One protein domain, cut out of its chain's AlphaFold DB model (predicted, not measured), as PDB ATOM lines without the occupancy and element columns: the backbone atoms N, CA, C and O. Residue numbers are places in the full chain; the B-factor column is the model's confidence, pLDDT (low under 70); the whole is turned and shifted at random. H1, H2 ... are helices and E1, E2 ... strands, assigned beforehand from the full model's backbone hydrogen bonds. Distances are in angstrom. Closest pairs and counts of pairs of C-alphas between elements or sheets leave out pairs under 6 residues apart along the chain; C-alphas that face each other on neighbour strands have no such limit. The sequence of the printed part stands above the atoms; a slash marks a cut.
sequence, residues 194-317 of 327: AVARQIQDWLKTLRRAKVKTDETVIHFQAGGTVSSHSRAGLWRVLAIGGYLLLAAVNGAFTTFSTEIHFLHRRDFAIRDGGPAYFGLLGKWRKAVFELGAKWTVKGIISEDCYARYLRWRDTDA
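What this domain is: This is residues 194 to 317 of the 327 residues of an uncharacterized protein of bacterium ADurb.Bin429 (UniProt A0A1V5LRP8). One antiparallel sheet of seven strands, curled like part of a barrel but not closed, folds back on itself into two facing leaves, E4 E3 E2 E1 and E6 E5, with E7 as the hinge. H1 lies over E3 and E2 and H2 crosses over E1, both on the same face of the sheet. The printed part has 124 residues, with two named helices and seven named strands in the order H1 E1 E2 E3 E4 E5 E6 E7 H2, class mixed. The sheet's order is E4 E3 E2 E1 E7 E6 E5. The whole is compact, with a radius of gyration of the C-alphas of 14.2 A and spans of 47 by 36 by 31 A.

How they stand to each other: H1, residues 194 to 208, is on the sheet at a height of 8.3 A, over E2, residues 233 to 240, and E3, residues 243 to 249. It runs only just slantwise to the strands, at 57 degrees to E2 on the local plane; their closest C-alphas are those of Leu 206 and Leu 238, 6.5 A apart. E1, residues 217 to 222, then E2, E3 and E4, residues 256 to 264, form a meander, each strand the antiparallel neighbour of the one before. Within hydrogen-bond range are N 235 and O 220 at 2.7 A, N 245 and O 238 at 2.9 A, and N 246 and O 261 at 2.8 A. E4 bends by 68 degrees at residue 259. E5, residues 268 to 272, E6, residues 284 to 291, and E7, residues 295 to 302, form a second meander, with N 271 and O 288 at 2.9 A and N 287 and O 299 at 2.9 A. E7 bends by 62 degrees at residue 298 and is the antiparallel neighbour of E1, at 114 degrees, with N 221 and O 300 at 2.8 A. The edge strands E4 and E5 meet only through their link. H2, residues 303 to 317, is on the same face as H1 at a height of 8.4 A and runs across E1 at 68 degrees on the local plane; their closest C-alphas are those of Ile 218 and Cys 305, 5.3 A apart. H1 and H2 are apart. Every O i to N i+4 pair is within hydrogen-bond range in H1, and 10 of 11 in H2.

Where its parts are: H1 begins at C-alpha 194 (-62.829, 24.695, 66.087) and is 21.1 A long. E1 measures 15.6 A, E2 21.9 A, E3 19.5 A, E4 20.6 A, E5 13.5 A, E6 20.4 A and E7 21.0 A. H2, 21.3 A, ends at C-alpha 317 (-36.982, 8.620, 57.066).

The domain as a whole: The C-alphas farthest apart are those of Ala 194 and Ala 276, 47.0 A. The printed part has no cut, and the link from E5 to E6 is long, with 11 residues. Mean pLDDT of the printed part is 78.1; residues 224 to 232, 250 to 258, 273 to 281, 294 and 316 to 317 are under 70.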
ATOM      1  N   ALA A 194     -64.134  25.000  65.515       90.25
ATOM      2  CA  ALA A 194     -62.829  24.695  66.087       90.25
ATOM      3  C   ALA A 194     -61.777  24.392  65.000       90.25
ATOM      4  O   ALA A 194     -60.723  25.024  64.998       90.25
ATOM      5  N   VAL A 195     -62.114  23.560  64.006       91.12
ATOM      6  CA  VAL A 195     -61.258  23.275  62.833       91.12
ATOM      7  C   VAL A 195     -60.948  24.553  62.056       91.12
ATOM      8  O   VAL A 195     -59.800  24.838  61.713       91.12
ATOM      9  N   ALA A 196     -61.971  25.378  61.815       88.94
ATOM     10  CA  ALA A 196     -61.807  26.637  61.095       88.94
ATOM     11  C   ALA A 196     -60.857  27.609  61.822       88.94
ATOM     12  O   ALA A 196     -60.058  28.286  61.169       88.94
ATOM     13  N   ARG A 197     -60.919  27.667  63.162       91.06
ATOM     14  CA  ARG A 197     -59.990  28.460  63.985       91.06
ATOM     15  C   ARG A 197     -58.569  27.914  63.909       91.06
ATOM     16  O   ARG A 197     -57.658  28.691  63.655       91.06
ATOM     17  N   GLN A 198     -58.392  26.601  64.025       90.69
ATOM     18  CA  GLN A 198     -57.072  25.972  63.946       90.69
ATOM     19  C   GLN A 198     -56.376  26.267  62.609       90.69
ATOM     20  O   GLN A 198     -55.222  26.689  62.585       90.69
ATOM     21  N   ILE A 199     -57.098  26.159  61.490       90.69
ATOM     22  CA  ILE A 199     -56.562  26.519  60.168       90.69
ATOM     23  C   ILE A 199     -56.238  28.008  60.090       90.69
ATOM     24  O   ILE A 199     -55.223  28.397  59.512       90.69
ATOM     25  N   GLN A 200     -57.077  28.868  60.667       90.12
ATOM     26  CA  GLN A 200     -56.793  30.297  60.722       90.12
ATOM     27  C   GLN A 200     -55.510  30.596  61.509       90.12
ATOM     28  O   GLN A 200     -54.751  31.472  61.090       90.12
ATOM     29  N   ASP A 201     -55.252  29.870  62.593       90.50
ATOM     30  CA  ASP A 201     -54.038  30.006  63.392       90.50
ATOM     31  C   ASP A 201     -52.809  29.504  62.632       90.50
ATOM     32  O   ASP A 201     -51.828  30.240  62.532       90.50
ATOM     33  N   TRP A 202     -52.879  28.344  61.973       90.94
ATOM     34  CA  TRP A 202     -51.792  27.860  61.112       90.94
ATOM     35  C   TRP A 202     -51.480  28.817  59.961       90.94
ATOM     36  O   TRP A 202     -50.318  29.134  59.702       90.94
ATOM     37  N   LEU A 203     -52.508  29.364  59.306       89.25
ATOM     38  CA  LEU A 203     -52.325  30.402  58.294       89.25
ATOM     39  C   LEU A 203     -51.693  31.657  58.913       89.25
ATOM     40  O   LEU A 203     -50.776  32.246  58.346       89.25
ATOM     41  N   LYS A 204     -52.131  32.093  60.096       87.88
ATOM     42  CA  LYS A 204     -51.545  33.254  60.781       87.88
ATOM     43  C   LYS A 204     -50.064  33.033  61.105       87.88
ATOM     44  O   LYS A 204     -49.283  33.965  60.900       87.88
ATOM     45  N   THR A 205     -49.680  31.828  61.521       87.44
ATOM     46  CA  THR A 205     -48.281  31.411  61.700       87.44
ATOM     47  C   THR A 205     -47.524  31.511  60.383       87.44
ATOM     48  O   THR A 205     -46.573  32.283  60.296       87.44
ATOM     49  N   LEU A 206     -48.032  30.887  59.314       88.25
ATOM     50  CA  LEU A 206     -47.462  30.990  57.966       88.25
ATOM     51  C   LEU A 206     -47.273  32.439  57.505       88.25
ATOM     52  O   LEU A 206     -46.326  32.740  56.780       88.25
ATOM     53  N   ARG A 207     -48.164  33.360  57.895       85.31
ATOM     54  CA  ARG A 207     -48.101  34.776  57.493       85.31
ATOM     55  C   ARG A 207     -46.999  35.519  58.231       85.31
ATOM     56  O   ARG A 207     -46.321  36.351  57.630       85.31
ATOM     57  N   ARG A 208     -46.871  35.250  59.529       86.19
ATOM     58  CA  ARG A 208     -45.920  35.911  60.429       86.19
ATOM     59  C   ARG A 208     -44.513  35.333  60.320       86.19
ATOM     60  O   ARG A 208     -43.566  36.056  60.622       86.19
ATOM     61  N   ALA A 209     -44.391  34.094  59.850       84.81
ATOM     62  CA  ALA A 209     -43.121  33.438  59.599       84.81
ATOM     63  C   ALA A 209     -42.232  34.291  58.686       84.81
ATOM     64  O   ALA A 209     -42.638  34.739  57.604       84.81
ATOM     65  N   LYS A 210     -41.006  34.536  59.154       83.06
ATOM     66  CA  LYS A 210     -39.965  35.231  58.398       83.06
ATOM     67  C   LYS A 210     -39.001  34.191  57.847       83.06
ATOM     68  O   LYS A 210     -38.434  33.420  58.614       83.06
ATOM     69  N   VAL A 211     -38.726  34.276  56.545       78.19
ATOM     70  CA  VAL A 211     -37.841  33.351  55.812       78.19
ATOM     71  C   VAL A 211     -36.525  33.087  56.548       78.19
ATOM     72  O   VAL A 211     -36.060  31.956  56.604       78.19
ATOM     73  N   LYS A 212     -35.916  34.122  57.135       78.88
ATOM     74  CA  LYS A 212     -34.593  34.007  57.759       78.88
ATOM     75  C   LYS A 212     -34.598  33.335  59.131       78.88
ATOM     76  O   LYS A 212     -33.620  32.678  59.452       78.88
ATOM     77  N   THR A 213     -35.649  33.509  59.927       79.12
ATOM     78  CA  THR A 213     -35.633  33.137  61.354       79.12
ATOM     79  C   THR A 213     -36.486  31.923  61.676       79.12
ATOM     80  O   THR A 213     -36.271  31.301  62.703       79.12
ATOM     81  N   ASP A 214     -37.478  31.615  60.843       81.56
ATOM     82  CA  ASP A 214     -38.437  30.556  61.137       81.56
ATOM     83  C   ASP A 214     -38.030  29.248  60.449       81.56
ATOM     84  O   ASP A 214     -38.150  29.111  59.229       81.56
ATOM     85  N   GLU A 215     -37.511  28.293  61.223       81.00
ATOM     86  CA  GLU A 215     -37.105  26.978  60.708       81.00
ATOM     87  C   GLU A 215     -38.292  26.061  60.388       81.00
ATOM     88  O   GLU A 215     -38.124  25.085  59.658       81.00
ATOM     89  N   THR A 216     -39.490  26.394  60.879       82.44
ATOM     90  CA  THR A 216     -40.714  25.600  60.683       82.44
ATOM     91  C   THR A 216     -41.436  25.913  59.377       82.44
ATOM     92  O   THR A 216     -42.400  25.231  59.026       82.44
ATOM     93  N   VAL A 217     -40.949  26.907  58.621       87.31
ATOM     94  CA  VAL A 217     -41.551  27.331  57.357       87.31
ATOM     95  C   VAL A 217     -40.552  27.305  56.201       87.31
ATOM     96  O   VAL A 217     -39.468  27.893  56.258       87.31
ATOM     97  N   ILE A 218     -40.961  26.668  55.101       90.12
ATOM     98  CA  ILE A 218     -40.255  26.701  53.815       90.12
ATOM     99  C   ILE A 218     -40.931  27.720  52.910       90.12
ATOM    100  O   ILE A 218     -42.154  27.731  52.763       90.12
ATOM    101  N   HIS A 219     -40.120  28.549  52.261       90.56
ATOM    102  CA  HIS A 219     -40.572  29.503  51.260       90.56
ATOM    103  C   HIS A 219     -40.044  29.110  49.889       90.56
ATOM    104  O   HIS A 219     -38.856  28.841  49.726       90.56
ATOM    105  N   PHE A 220     -40.913  29.145  48.890       89.56
ATOM    106  CA  PHE A 220     -40.513  28.969  47.503       89.56
ATOM    107  C   PHE A 220     -41.402  29.799  46.586       89.56
ATOM    108  O   PHE A 220     -42.460  30.275  46.989       89.56
ATOM    109  N   GLN A 221     -40.974  30.010  45.351       87.94
ATOM    110  CA  GLN A 221     -41.789  30.636  44.322       87.94
ATOM    111  C   GLN A 221     -42.072  29.594  43.252       87.94
ATOM    112  O   GLN A 221     -41.143  29.025  42.693       87.94
ATOM    113  N   ALA A 222     -43.342  29.338  42.964       83.19
ATOM    114  CA  ALA A 222     -43.749  28.364  41.960       83.19
ATOM    115  C   ALA A 222     -44.877  28.928  41.101       83.19
ATOM    116  O   ALA A 222     -45.717  29.700  41.572       83.19
ATOM    117  N   GLY A 223     -44.877  28.542  39.828       72.19
ATOM    118  CA  GLY A 223     -45.743  29.113  38.803       72.19
ATOM    119  C   GLY A 223     -44.965  30.040  37.872       72.19
ATOM    120  O   GLY A 223     -43.970  30.648  38.260       72.19
ATOM    121  N   GLY A 224     -45.420  30.126  36.622       55.59
ATOM    122  CA  GLY A 224     -44.703  30.803  35.544       55.59
ATOM    123  C   GLY A 224     -43.761  29.863  34.796       55.59
ATOM    124  O   GLY A 224     -42.591  29.742  35.129       55.59
ATOM    125  N   THR A 225     -44.285  29.193  33.771       40.94
ATOM    126  CA  THR A 225     -43.570  28.841  32.529       40.94
ATOM    127  C   THR A 225     -44.604  28.301  31.522       40.94
ATOM    128  O   THR A 225     -44.918  27.120  31.474       40.94
ATOM    129  N   VAL A 226     -45.160  29.223  30.729       36.81
ATOM    130  CA  VAL A 226     -45.739  29.029  29.379       36.81
ATOM    131  C   VAL A 226     -47.177  28.484  29.198       36.81
ATOM    132  O   VAL A 226     -47.753  28.808  28.166       36.81
ATOM    133  N   SER A 227     -47.859  27.809  30.136       33.34
ATOM    134  CA  SER A 227     -49.261  27.362  29.854       33.34
ATOM    135  C   SER A 227     -50.308  27.496  30.965       33.34
ATOM    136  O   SER A 227     -51.489  27.269  30.716       33.34
ATOM    137  N   SER A 228     -49.934  27.950  32.161       36.22
ATOM    138  CA  SER A 228     -50.899  28.338  33.196       36.22
ATOM    139  C   SER A 228     -50.701  29.809  33.528       36.22
ATOM    140  O   SER A 228     -49.670  30.198  34.072       36.22
ATOM    141  N   HIS A 229     -51.689  30.643  33.211       37.81
ATOM    142  CA  HIS A 229     -51.748  32.057  33.592       37.81
ATOM    143  C   HIS A 229     -51.887  32.293  35.115       37.81
ATOM    144  O   HIS A 229     -52.175  33.411  35.546       37.81
ATOM    145  N   SER A 230     -51.645  31.289  35.965       46.91
ATOM    146  CA  SER A 230     -51.419  31.515  37.392       46.91
ATOM    147  C   SER A 230     -50.030  32.133  37.582       46.91
ATOM    148  O   SER A 230     -49.007  31.463  37.425       46.91
ATOM    149  N   ARG A 231     -50.014  33.436  37.881       56.59
ATOM    150  CA  ARG A 231     -48.845  34.229  38.295       56.59
ATOM    151  C   ARG A 231     -47.896  33.398  39.165       56.59
ATOM    152  O   ARG A 231     -48.370  32.662  40.023       56.59
ATOM    153  N   ALA A 232     -46.585  33.547  38.967       61.41
ATOM    154  CA  ALA A 232     -45.581  32.999  39.875       61.41
ATOM    155  C   ALA A 232     -45.926  33.412  41.314       61.41
ATOM    156  O   ALA A 232     -45.791  34.582  41.678       61.41
ATOM    157  N   GLY A 233     -46.447  32.470  42.094       74.94
ATOM    158  CA  GLY A 233     -46.925  32.704  43.447       74.94
ATOM    159  C   GLY A 233     -45.794  32.481  44.432       74.94
ATOM    160  O   GLY A 233     -44.980  31.576  44.247       74.94
ATOM    161  N   LEU A 234     -45.731  33.298  45.482       85.81
ATOM    162  CA  LEU A 234     -44.883  32.996  46.629       85.81
ATOM    163  C   LEU A 234     -45.618  31.965  47.488       85.81
ATOM    164  O   LEU A 234     -46.663  32.265  48.054       85.81
ATOM    165  N   TRP A 235     -45.073  30.770  47.607       88.44
ATOM    166  CA  TRP A 235     -45.613  29.693  48.421       88.44
ATOM    167  C   TRP A 235     -44.917  29.638  49.772       88.44
ATOM    168  O   TRP A 235     -43.722  29.920  49.902       88.44
ATOM    169  N   ARG A 236     -45.690  29.277  50.795       90.62
ATOM    170  CA  ARG A 236     -45.192  28.996  52.139       90.62
ATOM    171  C   ARG A 236     -45.715  27.644  52.597       90.62
ATOM    172  O   ARG A 236     -46.900  27.368  52.412       90.62
ATOM    173  N   VAL A 237     -44.846  26.837  53.193       91.25
ATOM    174  CA  VAL A 237     -45.167  25.501  53.714       91.25
ATOM    175  C   VAL A 237     -44.881  25.466  55.197       91.25
ATOM    176  O   VAL A 237     -43.779  25.826  55.591       91.25
ATOM    177  N   LEU A 238     -45.844  25.015  55.990       90.75
ATOM    178  CA  LEU A 238     -45.693  24.754  57.417       90.75
ATOM    179  C   LEU A 238     -45.748  23.246  57.634       90.75
ATOM    180  O   LEU A 238     -46.703  22.605  57.189       90.75
ATOM    181  N   ALA A 239     -44.744  22.702  58.319       88.25
ATOM    182  CA  ALA A 239     -44.770  21.318  58.775       88.25
ATOM    183  C   ALA A 239     -45.601  21.194  60.059       88.25
ATOM    184  O   ALA A 239     -45.421  21.967  61.000       88.25
ATOM    185  N   ILE A 240     -46.530  20.239  60.081       87.44
ATOM    186  CA  ILE A 240     -47.429  19.951  61.204       87.44
ATOM    187  C   ILE A 240     -47.422  18.431  61.407       87.44
ATOM    188  O   ILE A 240     -48.229  17.713  60.817       87.44
ATOM    189  N   GLY A 241     -46.468  17.933  62.199       83.62
ATOM    190  CA  GLY A 241     -46.228  16.489  62.321       83.62
ATOM    191  C   GLY A 241     -45.937  15.856  60.953       83.62
ATOM    192  O   GLY A 241     -45.150  16.400  60.180       83.62
ATOM    193  N   GLY A 242     -46.629  14.760  60.623       84.06
ATOM    194  CA  GLY A 242     -46.529  14.073  59.323       84.06
ATOM    195  C   GLY A 242     -47.226  14.774  58.143       84.06
ATOM    196  O   GLY A 242     -47.244  14.251  57.025       84.06
ATOM    197  N   TYR A 243     -47.808  15.957  58.358       88.44
ATOM    198  CA  TYR A 243     -48.565  16.698  57.349       88.44
ATOM    199  C   TYR A 243     -47.932  18.050  57.030       88.44
ATOM    200  O   TYR A 243     -47.182  18.634  57.814       88.44
ATOM    201  N   LEU A 244     -48.279  18.577  55.862       90.06
ATOM    202  CA  LEU A 244     -47.849  19.877  55.380       90.06
ATOM    203  C   LEU A 244     -49.064  20.740  55.046       90.06
ATOM    204  O   LEU A 244     -49.968  20.321  54.318       90.06
ATOM    205  N   LEU A 245     -49.043  21.982  55.529       90.94
ATOM    206  CA  LEU A 245     -49.966  23.032  55.108       90.94
ATOM    207  C   LEU A 245     -49.244  23.982  54.152       90.94
ATOM    208  O   LEU A 245     -48.334  24.709  54.553       90.94
ATOM    209  N   LEU A 246     -49.667  23.993  52.893       90.44
ATOM    210  CA  LEU A 246     -49.120  24.838  51.840       90.44
ATOM    211  C   LEU A 246     -50.101  25.959  51.542       90.44
ATOM    212  O   LEU A 246     -51.288  25.709  51.345       90.44
ATOM    213  N   ALA A 247     -49.614  27.192  51.470       89.00
ATOM    214  CA  ALA A 247     -50.439  28.337  51.124       89.00
ATOM    215  C   ALA A 247     -49.718  29.283  50.159       89.00
ATOM    216  O   ALA A 247     -48.573  29.682  50.393       89.00
ATOM    217  N   ALA A 248     -50.423  29.684  49.104       85.38
ATOM    218  CA  ALA A 248     -49.981  30.725  48.190       85.38
ATOM    219  C   ALA A 248     -50.233  32.122  48.789       85.38
ATOM    220  O   ALA A 248     -51.305  32.441  49.317       85.38
ATOM    221  N   VAL A 249     -49.223  32.980  48.699       77.88
ATOM    222  CA  VAL A 249     -49.229  34.371  49.155       77.88
ATOM    223  C   VAL A 249     -49.207  35.273  47.925       77.88
ATOM    224  O   VAL A 249     -48.200  35.356  47.223       77.88
ATOM    225  N   ASN A 250     -50.308  35.985  47.676       67.19
ATOM    226  CA  ASN A 250     -50.353  37.001  46.626       67.19
ATOM    227  C   ASN A 250     -49.870  38.344  47.186       67.19
ATOM    228  O   ASN A 250     -50.490  38.914  48.079       67.19
ATOM    229  N   GLY A 251     -48.772  38.866  46.635       50.97
ATOM    230  CA  GLY A 251     -48.027  40.020  47.158       50.97
ATOM    231  C   GLY A 251     -48.742  41.381  47.180       50.97
ATOM    232  O   GLY A 251     -48.118  42.353  47.581       50.97
ATOM    233  N   ALA A 252     -50.014  41.479  46.778       45.00
ATOM    234  CA  ALA A 252     -50.744  42.752  46.721       45.00
ATOM    235  C   ALA A 252     -51.832  42.911  47.798       45.00
ATOM    236  O   ALA A 252     -52.280  44.025  48.047       45.00
ATOM    237  N   PHE A 253     -52.245  41.834  48.470       41.41
ATOM    238  CA  PHE A 253     -53.224  41.905  49.554       41.41
ATOM    239  C   PHE A 253     -52.765  41.019  50.706       41.41
ATOM    240  O   PHE A 253     -52.339  39.887  50.514       41.41
ATOM    241  N   THR A 254     -52.859  41.535  51.926       43.53
ATOM    242  CA  THR A 254     -52.436  40.926  53.201       43.53
ATOM    243  C   THR A 254     -53.211  39.652  53.593       43.53
ATOM    244  O   THR A 254     -53.178  39.208  54.745       43.53
ATOM    245  N   THR A 255     -53.902  39.031  52.642       52.19
ATOM    246  CA  THR A 255     -54.678  37.801  52.757       52.19
ATOM    247  C   THR A 255     -53.979  36.672  51.994       52.19
ATOM    248  O   THR A 255     -53.516  36.861  50.872       52.19
ATOM    249  N   PHE A 256     -53.911  35.465  52.586       50.69
ATOM    250  CA  PHE A 256     -53.630  34.274  51.775       50.69
ATOM    251  C   PHE A 256     -54.710  34.210  50.726       50.69
ATOM    252  O   PHE A 256     -55.900  34.305  51.040       50.69
ATOM    253  N   SER A 257     -54.275  34.157  49.487       54.19
ATOM    254  CA  SER A 257     -55.139  34.394  48.363       54.19
ATOM    255  C   SER A 257     -54.915  33.246  47.404       54.19
ATOM    256  O   SER A 257     -53.791  32.888  47.068       54.19
ATOM    257  N   THR A 258     -56.061  32.667  47.070       63.12
ATOM    258  CA  THR A 258     -56.365  31.621  46.104       63.12
ATOM    259  C   THR A 258     -56.071  30.170  46.451       63.12
ATOM    260  O   THR A 258     -56.962  29.376  46.166       63.12
ATOM    261  N   GLU A 259     -54.944  29.789  47.059       80.88
ATOM    262  CA  GLU A 259     -54.599  28.354  47.147       80.88
ATOM    263  C   GLU A 259     -54.054  27.934  48.512       80.88
ATOM    264  O   GLU A 259     -53.074  28.489  49.003       80.88
ATOM    265  N   ILE A 260     -54.734  26.964  49.130       88.00
ATOM    266  CA  ILE A 260     -54.366  26.332  50.396       88.00
ATOM    267  C   ILE A 260     -54.482  24.824  50.189       88.00
ATOM    268  O   ILE A 260     -55.536  24.332  49.788       88.00
ATOM    269  N   HIS A 261     -53.416  24.090  50.472       88.81
ATOM    270  CA  HIS A 261     -53.384  22.641  50.359       88.81
ATOM    271  C   HIS A 261     -52.928  22.037  51.678       88.81
ATOM    272  O   HIS A 261     -51.972  22.509  52.286       88.81
ATOM    273  N   PHE A 262     -53.618  20.985  52.099       90.31
ATOM    274  CA  PHE A 262     -53.213  20.152  53.218       90.31
ATOM    275  C   PHE A 262     -52.925  18.759  52.670       90.31
ATOM    276  O   PHE A 262     -53.803  18.147  52.055       90.31
ATOM    277  N   LEU A 263     -51.686  18.305  52.809       90.06
ATOM    278  CA  LEU A 263     -51.207  17.053  52.227       90.06
ATOM    279  C   LEU A 263     -50.262  16.327  53.173       90.06
ATOM    280  O   LEU A 263     -49.691  16.931  54.080       90.06
ATOM    281  N   HIS A 264     -50.120  15.022  52.965       88.69
ATOM    282  CA  HIS A 264     -49.142  14.239  53.699       88.69
ATOM    283  C   HIS A 264     -47.737  14.647  53.257       88.69
ATOM    284  O   HIS A 264     -47.521  14.973  52.090       88.69
ATOM    285  N   ARG A 265     -46.760  14.609  54.162       87.12
ATOM    286  CA  ARG A 265     -45.390  15.043  53.852       87.12
ATOM    287  C   ARG A 265     -44.751  14.236  52.720       87.12
ATOM    288  O   ARG A 265     -44.133  14.824  51.843       87.12
ATOM    289  N   ARG A 266     -45.026  12.928  52.661       86.75
ATOM    290  CA  ARG A 266     -44.639  12.030  51.550       86.75
ATOM    291  C   ARG A 266     -45.190  12.431  50.176       86.75
ATOM    292  O   ARG A 266     -44.601  12.085  49.160       86.75
ATOM    293  N   ASP A 267     -46.306  13.158  50.146       88.88
ATOM    294  CA  ASP A 267     -46.927  13.626  48.905       88.88
ATOM    295  C   ASP A 267     -46.304  14.946  48.425       88.88
ATOM    296  O   ASP A 267     -46.737  15.497  47.416       88.88
ATOM    297  N   PHE A 268     -45.319  15.488  49.142       90.62
ATOM    298  CA  PHE A 268     -44.592  16.684  48.752       90.62
ATOM    299  C   PHE A 268     -43.147  16.347  48.433       90.62
ATOM    300  O   PHE A 268     -42.399  15.906  49.305       90.62
ATOM    301  N   ALA A 269     -42.731  16.633  47.205       91.56
ATOM    302  CA  ALA A 269     -41.338  16.503  46.822       91.56
ATOM    303  C   ALA A 269     -40.823  17.771  46.143       91.56
ATOM    304  O   ALA A 269     -41.476  18.358  45.279       91.56
ATOM    305  N   ILE A 270     -39.611  18.171  46.516       90.81
ATOM    306  CA  ILE A 270     -38.822  19.163  45.789       90.81
ATOM    307  C   ILE A 270     -37.699  18.411  45.088       90.81
ATOM    308  O   ILE A 270     -36.860  17.789  45.742       90.81
ATOM    309  N   ARG A 271     -37.708  18.452  43.756       88.25
ATOM    310  CA  ARG A 271     -36.683  17.848  42.903       88.25
ATOM    311  C   ARG A 271     -35.896  18.930  42.185       88.25
ATOM    312  O   ARG A 271     -36.447  19.964  41.800       88.25
ATOM    313  N   ASP A 272     -34.616  18.674  41.960       81.94
ATOM    314  CA  ASP A 272     -33.800  19.547  41.122       81.94
ATOM    315  C   ASP A 272     -34.309  19.513  39.673       81.94
ATOM    316  O   ASP A 272     -34.647  18.460  39.135       81.94
ATOM    317  N   GLY A 273     -34.370  20.676  39.017       68.94
ATOM    318  CA  GLY A 273     -34.960  20.827  37.676       68.94
ATOM    319  C   GLY A 273     -34.179  20.196  36.513       68.94
ATOM    320  O   GLY A 273     -34.551  20.403  35.357       68.94
ATOM    321  N   GLY A 274     -33.110  19.448  36.796       64.12
ATOM    322  CA  GLY A 274     -32.230  18.831  35.803       64.12
ATOM    323  C   GLY A 274     -31.292  19.821  35.090       64.12
ATOM    324  O   GLY A 274     -31.443  21.038  35.226       64.12
ATOM    325  N   PRO A 275     -30.300  19.322  34.323       57.06
ATOM    326  CA  PRO A 275     -29.195  20.113  33.757       57.06
ATOM    327  C   PRO A 275     -29.643  21.246  32.819       57.06
ATOM    328  O   PRO A 275     -29.025  22.304  32.804       57.06
ATOM    329  N   ALA A 276     -30.775  21.095  32.121       54.09
ATOM    330  CA  ALA A 276     -31.374  22.157  31.297       54.09
ATOM    331  C   ALA A 276     -31.907  23.358  32.115       54.09
ATOM    332  O   ALA A 276     -32.175  24.428  31.568       54.09
ATOM    333  N   TYR A 277     -32.056  23.191  33.432       51.22
ATOM    334  CA  TYR A 277     -32.433  24.227  34.392       51.22
ATOM    335  C   TYR A 277     -31.324  24.500  35.420       51.22
ATOM    336  O   TYR A 277     -31.535  25.335  36.300       51.22
ATOM    337  N   PHE A 278     -30.144  23.873  35.311       43.91
ATOM    338  CA  PHE A 278     -28.997  24.153  36.179       43.91
ATOM    339  C   PHE A 278     -28.385  25.507  35.818       43.91
ATOM    340  O   PHE A 278     -27.443  25.638  35.047       43.91
ATOM    341  N   GLY A 279     -28.955  26.545  36.410       51.88
ATOM    342  CA  GLY A 279     -28.274  27.802  36.638       51.88
ATOM    343  C   GLY A 279     -28.661  28.257  38.029       51.88
ATOM    344  O   GLY A 279     -29.836  28.550  38.261       51.88
ATOM    345  N   LEU A 280     -27.696  28.293  38.950       55.44
ATOM    346  CA  LEU A 280     -27.817  29.107  40.155       55.44
ATOM    347  C   LEU A 280     -28.088  30.538  39.683       55.44
ATOM    348  O   LEU A 280     -27.210  31.198  39.131       55.44
ATOM    349  N   LEU A 281     -29.318  31.017  39.852       58.81
ATOM    350  CA  LEU A 281     -29.643  32.428  39.644       58.81
ATOM    351  C   LEU A 281     -29.260  33.165  40.932       58.81
ATOM    352  O   LEU A 281     -30.111  33.564  41.728       58.81
ATOM    353  N   GLY A 282     -27.956  33.252  41.199       70.94
ATOM    354  CA  GLY A 282     -27.430  33.720  42.480       70.94
ATOM    355  C   GLY A 282     -27.819  32.785  43.632       70.94
ATOM    356  O   GLY A 282     -27.515  31.600  43.595       70.94
ATOM    357  N   LYS A 283     -28.514  33.313  44.650       75.00
ATOM    358  CA  LYS A 283     -28.929  32.576  45.870       75.00
ATOM    359  C   LYS A 283     -30.167  31.681  45.687       75.00
ATOM    360  O   LYS A 283     -30.725  31.188  46.669       75.00
ATOM    361  N   TRP A 284     -30.636  31.524  44.450       82.12
ATOM    362  CA  TRP A 284     -31.867  30.816  44.111       82.12
ATOM    363  C   TRP A 284     -31.575  29.594  43.243       82.12
ATOM    364  O   TRP A 284     -30.870  29.681  42.233       82.12
ATOM    365  N   ARG A 285     -32.171  28.461  43.615       83.69
ATOM    366  CA  ARG A 285     -32.134  27.189  42.894       83.69
ATOM    367  C   ARG A 285     -33.428  26.993  42.123       83.69
ATOM    368  O   ARG A 285     -34.507  27.208  42.668       83.69
ATOM    369  N   LYS A 286     -33.325  26.572  40.862       85.62
ATOM    370  CA  LYS A 286     -34.477  26.151  40.058       85.62
ATOM    371  C   LYS A 286     -34.891  24.743  40.473       85.62
ATOM    372  O   LYS A 286     -34.071  23.832  40.455       85.62
ATOM    373  N   ALA A 287     -36.163  24.575  40.810       87.81
ATOM    374  CA  ALA A 287     -36.702  23.323  41.322       87.81
ATOM    375  C   ALA A 287     -38.047  22.980  40.674       87.81
ATOM    376  O   ALA A 287     -38.768  23.850  40.170       87.81
ATOM    377  N   VAL A 288     -38.375  21.693  40.700       89.19
ATOM    378  CA  VAL A 288     -39.700  21.155  40.401       89.19
ATOM    379  C   VAL A 288     -40.349  20.775  41.724       89.19
ATOM    380  O   VAL A 288     -39.789  20.007  42.503       89.19
ATOM    381  N   PHE A 289     -41.525  21.336  41.969       89.38
ATOM    382  CA  PHE A 289     -42.356  21.061  43.131       89.38
ATOM    383  C   PHE A 289     -43.446  20.079  42.717       89.38
ATOM    384  O   PHE A 289     -44.258  20.388  41.842       89.38
ATOM    385  N   GLU A 290     -43.455  18.905  43.331       89.62
ATOM    386  CA  GLU A 290     -44.470  17.872  43.152       89.62
ATOM    387  C   GLU A 290     -45.392  17.898  44.379       89.62
ATOM    388  O   GLU A 290     -44.922  17.772  45.511       89.62
ATOM    389  N   LEU A 291     -46.692  18.121  44.170       85.31
ATOM    390  CA  LEU A 291     -47.713  18.032  45.214       85.31
ATOM    391  C   LEU A 291     -48.742  16.969  44.815       85.31
ATOM    392  O   LEU A 291     -49.592  17.169  43.939       85.31
ATOM    393  N   GLY A 292     -48.673  15.832  45.495       80.69
ATOM    394  CA  GLY A 292     -49.443  14.633  45.202       80.69
ATOM    395  C   GLY A 292     -49.170  14.076  43.804       80.69
ATOM    396  O   GLY A 292     -48.236  14.462  43.108       80.69
ATOM    397  N   ALA A 293     -50.041  13.173  43.357       74.50
ATOM    398  CA  ALA A 293     -49.844  12.428  42.111       74.50
ATOM    399  C   ALA A 293     -50.062  13.239  40.815       74.50
ATOM    400  O   ALA A 293     -49.827  12.720  39.728       74.50
ATOM    401  N   LYS A 294     -50.596  14.468  40.891       69.19
ATOM    402  CA  LYS A 294     -51.136  15.175  39.710       69.19
ATOM    403  C   LYS A 294     -50.626  16.595  39.501       69.19
ATOM    404  O   LYS A 294     -50.907  17.166  38.449       69.19
ATOM    405  N   TRP A 295     -49.927  17.190  40.465       80.56
ATOM    406  CA  TRP A 295     -49.506  18.584  40.354       80.56
ATOM    407  C   TRP A 295     -47.990  18.700  40.417       80.56
ATOM    408  O   TRP A 295     -47.386  18.523  41.468       80.56
ATOM    409  N   THR A 296     -47.383  19.009  39.276       84.50
ATOM    410  CA  THR A 296     -45.945  19.257  39.148       84.50
ATOM    411  C   THR A 296     -45.737  20.659  38.602       84.50
ATOM    412  O   THR A 296     -46.190  20.965  37.495       84.50
ATOM    413  N   VAL A 297     -45.059  21.522  39.353       84.50
ATOM    414  CA  VAL A 297     -44.861  22.925  38.977       84.50
ATOM    415  C   VAL A 297     -43.395  23.305  39.077       84.50
ATOM    416  O   VAL A 297     -42.711  22.979  40.038       84.50
ATOM    417  N   LYS A 298     -42.909  24.029  38.071       86.38
ATOM    418  CA  LYS A 298     -41.552  24.579  38.057       86.38
ATOM    419  C   LYS A 298     -41.503  25.899  38.822       86.38
ATOM    420  O   LYS A 298     -42.446  26.694  38.776       86.38
ATOM    421  N   GLY A 299     -40.383  26.152  39.484       87.81
ATOM    422  CA  GLY A 299     -40.163  27.397  40.200       87.81
ATOM    423  C   GLY A 299     -38.747  27.539  40.742       87.81
ATOM    424  O   GLY A 299     -37.807  26.930  40.228       87.81
ATOM    425  N   ILE A 300     -38.599  28.370  41.771       88.56
ATOM    426  CA  ILE A 300     -37.331  28.653  42.438       88.56
ATOM    427  C   ILE A 300     -37.461  28.579  43.963       88.56
ATOM    428  O   ILE A 300     -38.494  28.917  44.538       88.56
ATOM    429  N   ILE A 301     -36.389  28.162  44.628       90.56
ATOM    430  CA  ILE A 301     -36.269  28.067  46.088       90.56
ATOM    431  C   ILE A 301     -34.897  28.596  46.521       90.56
ATOM    432  O   ILE A 301     -33.926  28.470  45.777       90.56
ATOM    433  N   SER A 302     -34.798  29.231  47.689       89.69
ATOM    434  CA  SER A 302     -33.490  29.628  48.222       89.69
ATOM    435  C   SER A 302     -32.740  28.420  48.782       89.69
ATOM    436  O   SER A 302     -33.358  27.446  49.213       89.69
ATOM    437  N   GLU A 303     -31.410  28.488  48.825       88.38
ATOM    438  CA  GLU A 303     -30.596  27.390  49.367       88.38
ATOM    439  C   GLU A 303     -30.950  27.062  50.822       88.38
ATOM    440  O   GLU A 303     -31.147  25.896  51.146       88.38
ATOM    441  N   ASP A 304     -31.152  28.081  51.665       88.94
ATOM    442  CA  ASP A 304     -31.548  27.898  53.068       88.94
ATOM    443  C   ASP A 304     -32.886  27.151  53.203       88.94
ATOM    444  O   ASP A 304     -33.044  26.269  54.048       88.94
ATOM    445  N   CYS A 305     -33.868  27.493  52.359       90.56
ATOM    446  CA  CYS A 305     -35.181  26.847  52.368       90.56
ATOM    447  C   CYS A 305     -35.106  25.412  51.835       90.56
ATOM    448  O   CYS A 305     -35.803  24.539  52.346       90.56
ATOM    449  N   TYR A 306     -34.244  25.152  50.852       90.94
ATOM    450  CA  TYR A 306     -34.008  23.801  50.353       90.94
ATOM    451  C   TYR A 306     -33.267  22.932  51.379       90.94
ATOM    452  O   TYR A 306     -33.645  21.788  51.603       90.94
ATOM    453  N   ALA A 307     -32.281  23.479  52.089       88.69
ATOM    454  CA  ALA A 307     -31.613  22.775  53.180       88.69
ATOM    455  C   ALA A 307     -32.589  22.427  54.317       88.69
ATOM    456  O   ALA A 307     -32.531  21.330  54.869       88.69
ATOM    457  N   ARG A 308     -33.529  23.324  54.649       89.38
ATOM    458  CA  ARG A 308     -34.627  23.020  55.588       89.38
ATOM    459  C   ARG A 308     -35.525  21.901  55.078       89.38
ATOM    460  O   ARG A 308     -35.837  21.004  55.846       89.38
ATOM    461  N   TYR A 309     -35.890  21.926  53.796       90.69
ATOM    462  CA  TYR A 309     -36.646  20.843  53.165       90.69
ATOM    463  C   TYR A 309     -35.943  19.485  53.279       90.69
ATOM    464  O   TYR A 309     -36.589  18.495  53.610       90.69
ATOM    465  N   LEU A 310     -34.631  19.428  53.039       90.12
ATOM    466  CA  LEU A 310     -33.872  18.184  53.165       90.12
ATOM    467  C   LEU A 310     -33.863  17.687  54.614       90.12
ATOM    468  O   LEU A 310     -34.235  16.543  54.850       90.12
ATOM    469  N   ARG A 311     -33.581  18.572  55.585       87.56
ATOM    470  CA  ARG A 311     -33.671  18.240  57.021       87.56
ATOM    471  C   ARG A 311     -35.037  17.659  57.374       87.56
ATOM    472  O   ARG A 311     -35.118  16.620  58.008       87.56
ATOM    473  N   TRP A 312     -36.097  18.319  56.914       85.19
ATOM    474  CA  TRP A 312     -37.478  17.887  57.082       85.19
ATOM    475  C   TRP A 312     -37.713  16.479  56.541       85.19
ATOM    476  O   TRP A 312     -38.151  15.602  57.278       85.19
ATOM    477  N   ARG A 313     -37.404  16.252  55.266       84.94
ATOM    478  CA  ARG A 313     -37.589  14.956  54.612       84.94
ATOM    479  C   ARG A 313     -36.830  13.840  55.334       84.94
ATOM    480  O   ARG A 313     -37.366  12.751  55.498       84.94
ATOM    481  N   ASP A 314     -35.606  14.120  55.769       82.12
ATOM    482  CA  ASP A 314     -34.728  13.116  56.363       82.12
ATOM    483  C   ASP A 314     -35.135  12.778  57.815       82.12
ATOM    484  O   ASP A 314     -34.922  11.651  58.250       82.12
ATOM    485  N   THR A 315     -35.802  13.689  58.546       75.25
ATOM    486  CA  THR A 315     -36.393  13.384  59.867       75.25
ATOM    487  C   THR A 315     -37.502  12.328  59.786       75.25
ATOM    488  O   THR A 315     -37.596  11.490  60.675       75.25
ATOM    489  N   ASP A 316     -38.303  12.304  58.714       62.91
ATOM    490  CA  ASP A 316     -39.342  11.270  58.539       62.91
ATOM    491  C   ASP A 316     -38.760   9.907  58.161       62.91
ATOM    492  O   ASP A 316     -39.316   8.882  58.535       62.91
ATOM    493  N   ALA A 317     -37.636   9.875  57.438       56.59
ATOM    494  CA  ALA A 317     -36.982   8.620  57.066       56.59
ATOM    495  C   ALA A 317     -36.432   7.851  58.285       56.59
ATOM    496  O   ALA A 317     -36.180   6.652  58.184       56.59
TER     497      ALA A 317